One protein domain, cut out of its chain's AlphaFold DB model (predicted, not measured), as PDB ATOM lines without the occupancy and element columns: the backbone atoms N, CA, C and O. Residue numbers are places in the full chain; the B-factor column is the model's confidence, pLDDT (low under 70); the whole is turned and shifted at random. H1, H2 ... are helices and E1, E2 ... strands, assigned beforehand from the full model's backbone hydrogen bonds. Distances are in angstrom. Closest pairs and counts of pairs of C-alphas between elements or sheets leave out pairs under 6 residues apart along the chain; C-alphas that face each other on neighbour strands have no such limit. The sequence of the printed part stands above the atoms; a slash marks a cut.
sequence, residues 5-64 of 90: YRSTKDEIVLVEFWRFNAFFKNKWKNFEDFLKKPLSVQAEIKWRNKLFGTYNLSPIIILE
ATOM      1  N   TYR A   5      28.371   3.779  26.178       91.38
ATOM      2  CA  TYR A   5      27.448   3.542  27.280       91.38
ATOM      3  C   TYR A   5      26.187   4.382  27.069       91.38
ATOM      4  O   TYR A   5      26.273   5.567  26.760       91.38
ATOM      5  N   ARG A   6      25.012   3.767  27.211       88.56
ATOM      6  CA  ARG A   6      23.718   4.447  27.092       88.56
ATOM      7  C   ARG A   6      23.014   4.375  28.440       88.56
ATOM      8  O   ARG A   6      22.780   3.274  28.936       88.56
ATOM      9  N   SER A   7      22.705   5.530  29.021       83.00
ATOM     10  CA  SER A   7      21.863   5.606  30.213       83.00
ATOM     11  C   SER A   7      20.425   5.266  29.833       83.00
ATOM     12  O   SER A   7      19.901   5.782  28.849       83.00
ATOM     13  N   THR A   8      19.783   4.401  30.613       71.50
ATOM     14  CA  THR A   8      18.382   4.005  30.408       71.50
ATOM     15  C   THR A   8      17.379   5.031  30.934       71.50
ATOM     16  O   THR A   8      16.216   4.963  30.556       71.50
ATOM     17  N   LYS A   9      17.801   5.957  31.806       69.00
ATOM     18  CA  LYS A   9      16.915   6.952  32.438       69.00
ATOM     19  C   LYS A   9      16.884   8.285  31.703       69.00
ATOM     20  O   LYS A   9      15.812   8.807  31.439       69.00
ATOM     21  N   ASP A  10      18.060   8.804  31.379       67.31
ATOM     22  CA  ASP A  10      18.220  10.171  30.863       67.31
ATOM     23  C   ASP A  10      18.526  10.187  29.360       67.31
ATOM     24  O   ASP A  10      18.874  11.220  28.796       67.31
ATOM     25  N   GLU A  11      18.510   9.005  28.735       84.19
ATOM     26  CA  GLU A  11      18.927   8.750  27.352       84.19
ATOM     27  C   GLU A  11      20.331   9.272  26.998       84.19
ATOM     28  O   GLU A  11      20.715   9.282  25.834       84.19
ATOM     29  N   ILE A  12      21.142   9.665  27.985       89.75
ATOM     30  CA  ILE A  12      22.503  10.164  27.774       89.75
ATOM     31  C   ILE A  12      23.367   9.057  27.170       89.75
ATOM     32  O   ILE A  12      23.417   7.929  27.671       89.75
ATOM     33  N   VAL A  13      24.109   9.409  26.126       92.31
ATOM     34  CA  VAL A  13      25.092   8.538  25.494       92.31
ATOM     35  C   VAL A  13      26.491   9.012  25.862       92.31
ATOM     36  O   VAL A  13      26.931  10.080  25.447       92.31
ATOM     37  N   LEU A  14      27.217   8.194  26.616       93.62
ATOM     38  CA  LEU A  14      28.641   8.395  26.856       93.62
ATOM     39  C   LEU A  14      29.440   7.635  25.797       93.62
ATOM     40  O   LEU A  14      29.129   6.482  25.474       93.62
ATOM     41  N   VAL A  15      30.479   8.276  25.272       95.31
ATOM     42  CA  VAL A  15      31.376   7.690  24.272       95.31
ATOM     43  C   VAL A  15      32.812   7.873  24.728       95.31
ATOM     44  O   VAL A  15      33.235   8.985  25.028       95.31
ATOM     45  N   GLU A  16      33.575   6.789  24.752       96.81
ATOM     46  CA  GLU A  16      35.008   6.862  25.014       96.81
ATOM     47  C   GLU A  16      35.737   7.512  23.844       96.81
ATOM     48  O   GLU A  16      35.449   7.256  22.667       96.81
ATOM     49  N   PHE A  17      36.727   8.334  24.168       97.62
ATOM     50  CA  PHE A  17      37.462   9.124  23.198       97.62
ATOM     51  C   PHE A  17      38.126   8.256  22.128       97.62
ATOM     52  O   PHE A  17      38.044   8.589  20.947       97.62
ATOM     53  N   TRP A  18      38.721   7.117  22.499       96.56
ATOM     54  CA  TRP A  18      39.344   6.209  21.529       96.56
ATOM     55  C   TRP A  18      38.337   5.728  20.473       96.56
ATOM     56  O   TRP A  18      38.653   5.674  19.282       96.56
ATOM     57  N   ARG A  19      37.096   5.437  20.886       96.19
ATOM     58  CA  ARG A  19      36.026   4.982  19.992       96.19
ATOM     59  C   ARG A  19      35.545   6.119  19.110       96.19
ATOM     60  O   ARG A  19      35.358   5.925  17.911       96.19
ATOM     61  N   PHE A  20      35.370   7.301  19.691       96.50
ATOM     62  CA  PHE A  20      35.007   8.504  18.956       96.50
ATOM     63  C   PHE A  20      36.049   8.849  17.879       96.50
ATOM     64  O   PHE A  20      35.709   9.007  16.708       96.50
ATOM     65  N   ASN A  21      37.327   8.898  18.253       96.81
ATOM     66  CA  ASN A  21      38.438   9.258  17.374       96.81
ATOM     67  C   ASN A  21      38.625   8.250  16.222       96.81
ATOM     68  O   ASN A  21      38.982   8.638  15.106       96.81
ATOM     69  N   ALA A  22      38.276   6.975  16.438       95.88
ATOM     70  CA  ALA A  22      38.278   5.956  15.390       95.88
ATOM     71  C   ALA A  22      37.345   6.303  14.211       95.88
ATOM     72  O   ALA A  22      37.695   6.037  13.058       95.88
ATOM     73  N   PHE A  23      36.207   6.977  14.445       95.19
ATOM     74  CA  PHE A  23      35.325   7.447  13.360       95.19
ATOM     75  C   PHE A  23      35.968   8.524  12.478       95.19
ATOM     76  O   PHE A  23      35.543   8.732  11.341       95.19
ATOM     77  N   PHE A  24      37.006   9.185  12.987       95.44
ATOM     78  CA  PHE A  24      37.723  10.269  12.321       95.44
ATOM     79  C   PHE A  24      39.148   9.874  11.938       95.44
ATOM     80  O   PHE A  24      39.986  10.750  11.741       95.44
ATOM     81  N   LYS A  25      39.420   8.567  11.801       95.00
ATOM     82  CA  LYS A  25      40.735   8.028  11.421       95.00
ATOM     83  C   LYS A  25      41.857   8.502  12.354       95.00
ATOM     84  O   LYS A  25      42.943   8.828  11.889       95.00
ATOM     85  N   ASN A  26      41.582   8.547  13.659       93.12
ATOM     86  CA  ASN A  26      42.535   8.980  14.683       93.12
ATOM     87  C   ASN A  26      43.092  10.388  14.420       93.12
ATOM     88  O   ASN A  26      44.293  10.630  14.508       93.12
ATOM     89  N   LYS A  27      42.195  11.317  14.066       95.94
ATOM     90  CA  LYS A  27      42.510  12.722  13.782       95.94
ATOM     91  C   LYS A  27      43.286  13.393  14.918       95.94
ATOM     92  O   LYS A  27      44.150  14.221  14.642       95.94
ATOM     93  N   TRP A  28      42.941  13.076  16.163       97.75
ATOM     94  CA  TRP A  28      43.576  13.652  17.348       97.75
ATOM     95  C   TRP A  28      44.601  12.698  17.940       97.75
ATOM     96  O   TRP A  28      44.384  11.484  17.960       97.75
ATOM     97  N   LYS A  29      45.702  13.251  18.454       96.50
ATOM     98  CA  LYS A  29      46.783  12.449  19.051       96.50
ATOM     99  C   LYS A  29      46.417  11.909  20.432       96.50
ATOM    100  O   LYS A  29      46.719  10.764  20.744       96.50
ATOM    101  N   ASN A  30      45.787  12.746  21.250       97.31
ATOM    102  CA  ASN A  30      45.352  12.449  22.611       97.31
ATOM    103  C   ASN A  30      44.107  13.280  22.954       97.31
ATOM    104  O   ASN A  30      43.615  14.052  22.122       97.31
ATOM    105  N   PHE A  31      43.578  13.090  24.161       97.56
ATOM    106  CA  PHE A  31      42.353  13.755  24.582       97.56
ATOM    107  C   PHE A  31      42.544  15.273  24.723       97.56
ATOM    108  O   PHE A  31      41.672  16.042  24.324       97.56
ATOM    109  N   GLU A  32      43.711  15.737  25.170       97.62
ATOM    110  CA  GLU A  32      44.016  17.166  25.294       97.62
ATOM    111  C   GLU A  32      44.045  17.885  23.937       97.62
ATOM    112  O   GLU A  32      43.575  19.018  23.821       97.62
ATOM    113  N   ASP A  33      44.580  17.242  22.897       97.56
ATOM    114  CA  ASP A  33      44.566  17.752  21.521       97.56
ATOM    115  C   ASP A  33      43.129  17.873  20.988       97.56
ATOM    116  O   ASP A  33      42.775  18.860  20.335       97.56
ATOM    117  N   PHE A  34      42.266  16.915  21.339       97.44
ATOM    118  CA  PHE A  34      40.837  16.982  21.044       97.44
ATOM    119  C   PHE A  34      40.144  18.153  21.742       97.44
ATOM    120  O   PHE A  34      39.427  18.900  21.076       97.44
ATOM    121  N   LEU A  35      40.400  18.371  23.034       96.69
ATOM    122  CA  LEU A  35      39.812  19.488  23.782       96.69
ATOM    123  C   LEU A  35      40.242  20.857  23.231       96.69
ATOM    124  O   LEU A  35      39.439  21.786  23.195       96.69
ATOM    125  N   LYS A  36      41.488  20.986  22.756       97.44
ATOM    126  CA  LYS A  36      41.990  22.224  22.130       97.44
ATOM    127  C   LYS A  36      41.375  22.490  20.761       97.44
ATOM    128  O   LYS A  36      41.219  23.646  20.370       97.44
ATOM    129  N   LYS A  37      41.077  21.434  20.001       95.94
ATOM    130  CA  LYS A  37      40.574  21.539  18.628       95.94
ATOM    131  C   LYS A  37      39.467  20.512  18.368       95.94
ATOM    132  O   LYS A  37      39.688  19.571  17.594       95.94
ATOM    133  N   PRO A  38      38.276  20.689  18.965       95.69
ATOM    134  CA  PRO A  38      37.170  19.752  18.806       95.69
ATOM    135  C   PRO A  38      36.633  19.741  17.365       95.69
ATOM    136  O   PRO A  38      37.137  20.422  16.461       95.69
ATOM    137  N   LEU A  39      35.616  18.916  17.105       94.94
ATOM    138  CA  LEU A  39      34.893  18.990  15.835       94.94
ATOM    139  C   LEU A  39      34.253  20.365  15.655       94.94
ATOM    140  O   LEU A  39      33.820  21.000  16.610       94.94
ATOM    141  N   SER A  40      34.139  20.794  14.400       95.38
ATOM    142  CA  SER A  40      33.206  21.868  14.082       95.38
ATOM    143  C   SER A  40      31.775  21.373  14.296       95.38
ATOM    144  O   SER A  40      31.477  20.205  14.037       95.38
ATOM    145  N   VAL A  41      30.875  22.279  14.678       93.44
ATOM    146  CA  VAL A  41      29.446  21.981  14.891       93.44
ATOM    147  C   VAL A  41      28.838  21.233  13.698       93.44
ATOM    148  O   VAL A  41      28.141  20.237  13.858       93.44
ATOM    149  N   GLN A  42      29.170  21.640  12.469       95.12
ATOM    150  CA  GLN A  42      28.691  20.959  11.260       95.12
ATOM    151  C   GLN A  42      29.166  19.501  11.160       95.12
ATOM    152  O   GLN A  42      28.416  18.634  10.709       95.12
ATOM    153  N   ALA A  43      30.417  19.219  11.536       94.38
ATOM    154  CA  ALA A  43      30.956  17.864  11.514       94.38
ATOM    155  C   ALA A  43      30.353  17.002  12.632       94.38
ATOM    156  O   ALA A  43      30.072  15.828  12.396       94.38
ATOM    157  N   GLU A  44      30.100  17.591  13.803       93.25
ATOM    158  CA  GLU A  44      29.390  16.939  14.904       93.25
ATOM    159  C   GLU A  44      27.969  16.541  14.492       93.25
ATOM    160  O   GLU A  44      27.611  15.374  14.619       93.25
ATOM    161  N   ILE A  45      27.192  17.461  13.904       92.81
ATOM    162  CA  ILE A  45      25.830  17.183  13.418       92.81
ATOM    163  C   ILE A  45      25.841  16.059  12.374       92.81
ATOM    164  O   ILE A  45      25.022  15.142  12.436       92.81
ATOM    165  N   LYS A  46      26.789  16.082  11.426       94.06
ATOM    166  CA  LYS A  46      26.934  15.017  10.415       94.06
ATOM    167  C   LYS A  46      27.232  13.663  11.055       94.06
ATOM    168  O   LYS A  46      26.637  12.658  10.666       94.06
ATOM    169  N   TRP A  47      28.148  13.629  12.019       94.25
ATOM    170  CA  TRP A  47      28.497  12.415  12.749       94.25
ATOM    171  C   TRP A  47      27.320  11.894  13.584       94.25
ATOM    172  O   TRP A  47      26.992  10.710  13.485       94.25
ATOM    173  N   ARG A  48      26.629  12.783  14.311       92.69
ATOM    174  CA  ARG A  48      25.425  12.478  15.094       92.69
ATOM    175  C   ARG A  48      24.348  11.861  14.205       92.69
ATOM    176  O   ARG A  48      23.904  10.753  14.481       92.69
ATOM    177  N   ASN A  49      23.983  12.525  13.110       93.25
ATOM    178  CA  ASN A  49      22.936  12.047  12.203       93.25
ATOM    179  C   ASN A  49      23.274  10.679  11.599       93.25
ATOM    180  O   ASN A  49      22.392   9.839  11.444       93.25
ATOM    181  N   LYS A  50      24.553  10.436  11.287       93.00
ATOM    182  CA  LYS A  50      25.007   9.158  10.730       93.00
ATOM    183  C   LYS A  50      24.882   7.995  11.722       93.00
ATOM    184  O   LYS A  50      24.599   6.884  11.292       93.00
ATOM    185  N   LEU A  51      25.134   8.225  13.012       90.50
ATOM    186  CA  LEU A  51      25.164   7.160  14.026       90.50
ATOM    187  C   LEU A  51      23.855   6.988  14.799       90.50
ATOM    188  O   LEU A  51      23.539   5.875  15.214       90.50
ATOM    189  N   PHE A  52      23.122   8.074  15.022       87.94
ATOM    190  CA  PHE A  52      21.953   8.102  15.903       87.94
ATOM    191  C   PHE A  52      20.650   8.413  15.163       87.94
ATOM    192  O   PHE A  52      19.584   8.367  15.770       87.94
ATOM    193  N   GLY A  53      20.730   8.691  13.859       87.81
ATOM    194  CA  GLY A  53      19.594   9.100  13.045       87.81
ATOM    195  C   GLY A  53      19.300  10.596  13.144       87.81
ATOM    196  O   GLY A  53      19.834  11.324  13.985       87.81
ATOM    197  N   THR A  54      18.449  11.067  12.239       83.62
ATOM    198  CA  THR A  54      17.947  12.444  12.228       83.62
ATOM    199  C   THR A  54      17.083  12.713  13.458       83.62
ATOM    200  O   THR A  54      16.299  11.854  13.849       83.62
ATOM    201  N   TYR A  55      17.193  13.916  14.030       79.62
ATOM    202  CA  TYR A  55      16.420  14.373  15.198       79.62
ATOM    203  C   TYR A  55      16.672  13.625  16.510       79.62
ATOM    204  O   TYR A  55      15.907  13.791  17.455       79.62
ATOM    205  N   ASN A  56      17.747  12.841  16.628       83.94
ATOM    206  CA  ASN A  56      18.155  12.377  17.947       83.94
ATOM    207  C   ASN A  56      18.475  13.603  18.822       83.94
ATOM    208  O   ASN A  56      19.307  14.423  18.425       83.94
ATOM    209  N   LEU A  57      17.823  13.718  19.982       85.06
ATOM    210  CA  LEU A  57      18.013  14.805  20.955       85.06
ATOM    211  C   LEU A  57      18.775  14.356  22.208       85.06
ATOM    212  O   LEU A  57      19.104  15.179  23.057       85.06
ATOM    213  N   SER A  58      19.096  13.067  22.307       88.69
ATOM    214  CA  SER A  58      19.856  12.502  23.415       88.69
ATOM    215  C   SER A  58      21.202  13.225  23.559       88.69
ATOM    216  O   SER A  58      21.908  13.374  22.553       88.69
ATOM    217  N   PRO A  59      21.602  13.684  24.756       90.06
ATOM    218  CA  PRO A  59      22.928  14.251  24.969       90.06
ATOM    219  C   PRO A  59      24.012  13.212  24.674       90.06
ATOM    220  O   PRO A  59      23.912  12.064  25.109       90.06
ATOM    221  N   ILE A  60      25.054  13.613  23.946       93.19
ATOM    222  CA  ILE A  60      26.214  12.761  23.667       93.19
ATOM    223  C   ILE A  60      27.430  13.412  24.315       93.19
ATOM    224  O   ILE A  60      27.759  14.549  23.991       93.19
ATOM    225  N   ILE A  61      28.091  12.698  25.224       93.38
ATOM    226  CA  ILE A  61      29.235  13.207  25.984       93.38
ATOM    227  C   ILE A  61      30.450  12.338  25.667       93.38
ATOM    228  O   ILE A  61      30.427  11.123  25.870       93.38
ATOM    229  N   ILE A  62      31.512  12.967  25.164       95.88
ATOM    230  CA  ILE A  62      32.786  12.295  24.908       95.88
ATOM    231  C   ILE A  62      33.636  12.368  26.178       95.88
ATOM    232  O   ILE A  62      33.913  13.458  26.675       95.88
ATOM    233  N   LEU A  63      34.049  11.214  26.693       95.50
ATOM    234  CA  LEU A  63      34.910  11.085  27.870       95.50
ATOM    235  C   LEU A  63      36.219  10.419  27.464       95.50
ATOM    236  O   LEU A  63      36.216   9.553  26.595       95.50
ATOM    237  N   GLU A  64      37.330  10.775  28.106       96.44
ATOM    238  CA  GLU A  64      38.606  10.098  27.850       96.44
ATOM    239  C   GLU A  64      38.488   8.589  28.109       96.44
ATOM    240  O   GLU A  64      38.766   7.785  27.220       96.44
TER     241      GLU A  64
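What this domain is: This is residues 5 to 64 of the 90 residues of the protein "Diacylglucosamine hydrolase like protein" of Campylobacter jejuni (UniProt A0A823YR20). The backbone makes an open ring: two short parallel strands, E1 and E2, side by side along one side, H3 across from them, H1 at one end and residues 53 to 59 at the other. H2 sits outermost, beyond H1. The 60 printed residues run E1, H1, H2, H3, E2, mixed helices and strands, compact with a radius of gyration of 11.8 A, spanning 32 by 21 by 17 A.

How they stand to each other: Residues 5 to 6 pair antiparallel with residues 13 to 14 of E1, residues 13 to 16. E1 is parallel to E2, residues 60 to 63, at 28 degrees; N 15 and O 61 are 2.9 A apart, within hydrogen-bond range. With H1, residues 17 to 22, H2, residues 31 to 36, and H3, residues 41 to 52, they form a strand-helix-strand unit, parallel neighbour strands with helices between. H1 and H2 are close but not clearly touching, about perpendicular at 83 degrees; their closest C-alphas, Phe 17 and Phe 31, are 6.9 A apart. H1 and H3 are apart. In H1, H2 and H3 every O i to N i+4 pair is within hydrogen-bond range.

Where its parts are: E1 begins at C-alpha 13 (25.092, 8.538, 25.494) and measures 10.1 A, H1 8.5 A, H2 8.8 A, H3 15.8 A. E2, 9.8 A, ends at C-alpha 63 (34.910, 11.085, 27.870).

The domain as a whole: The farthest C-alphas, Lys 9 and Lys 29, are 33.2 A apart. The printed part has no cut and no long link. Residues 9 to 10 have pLDDT under 70.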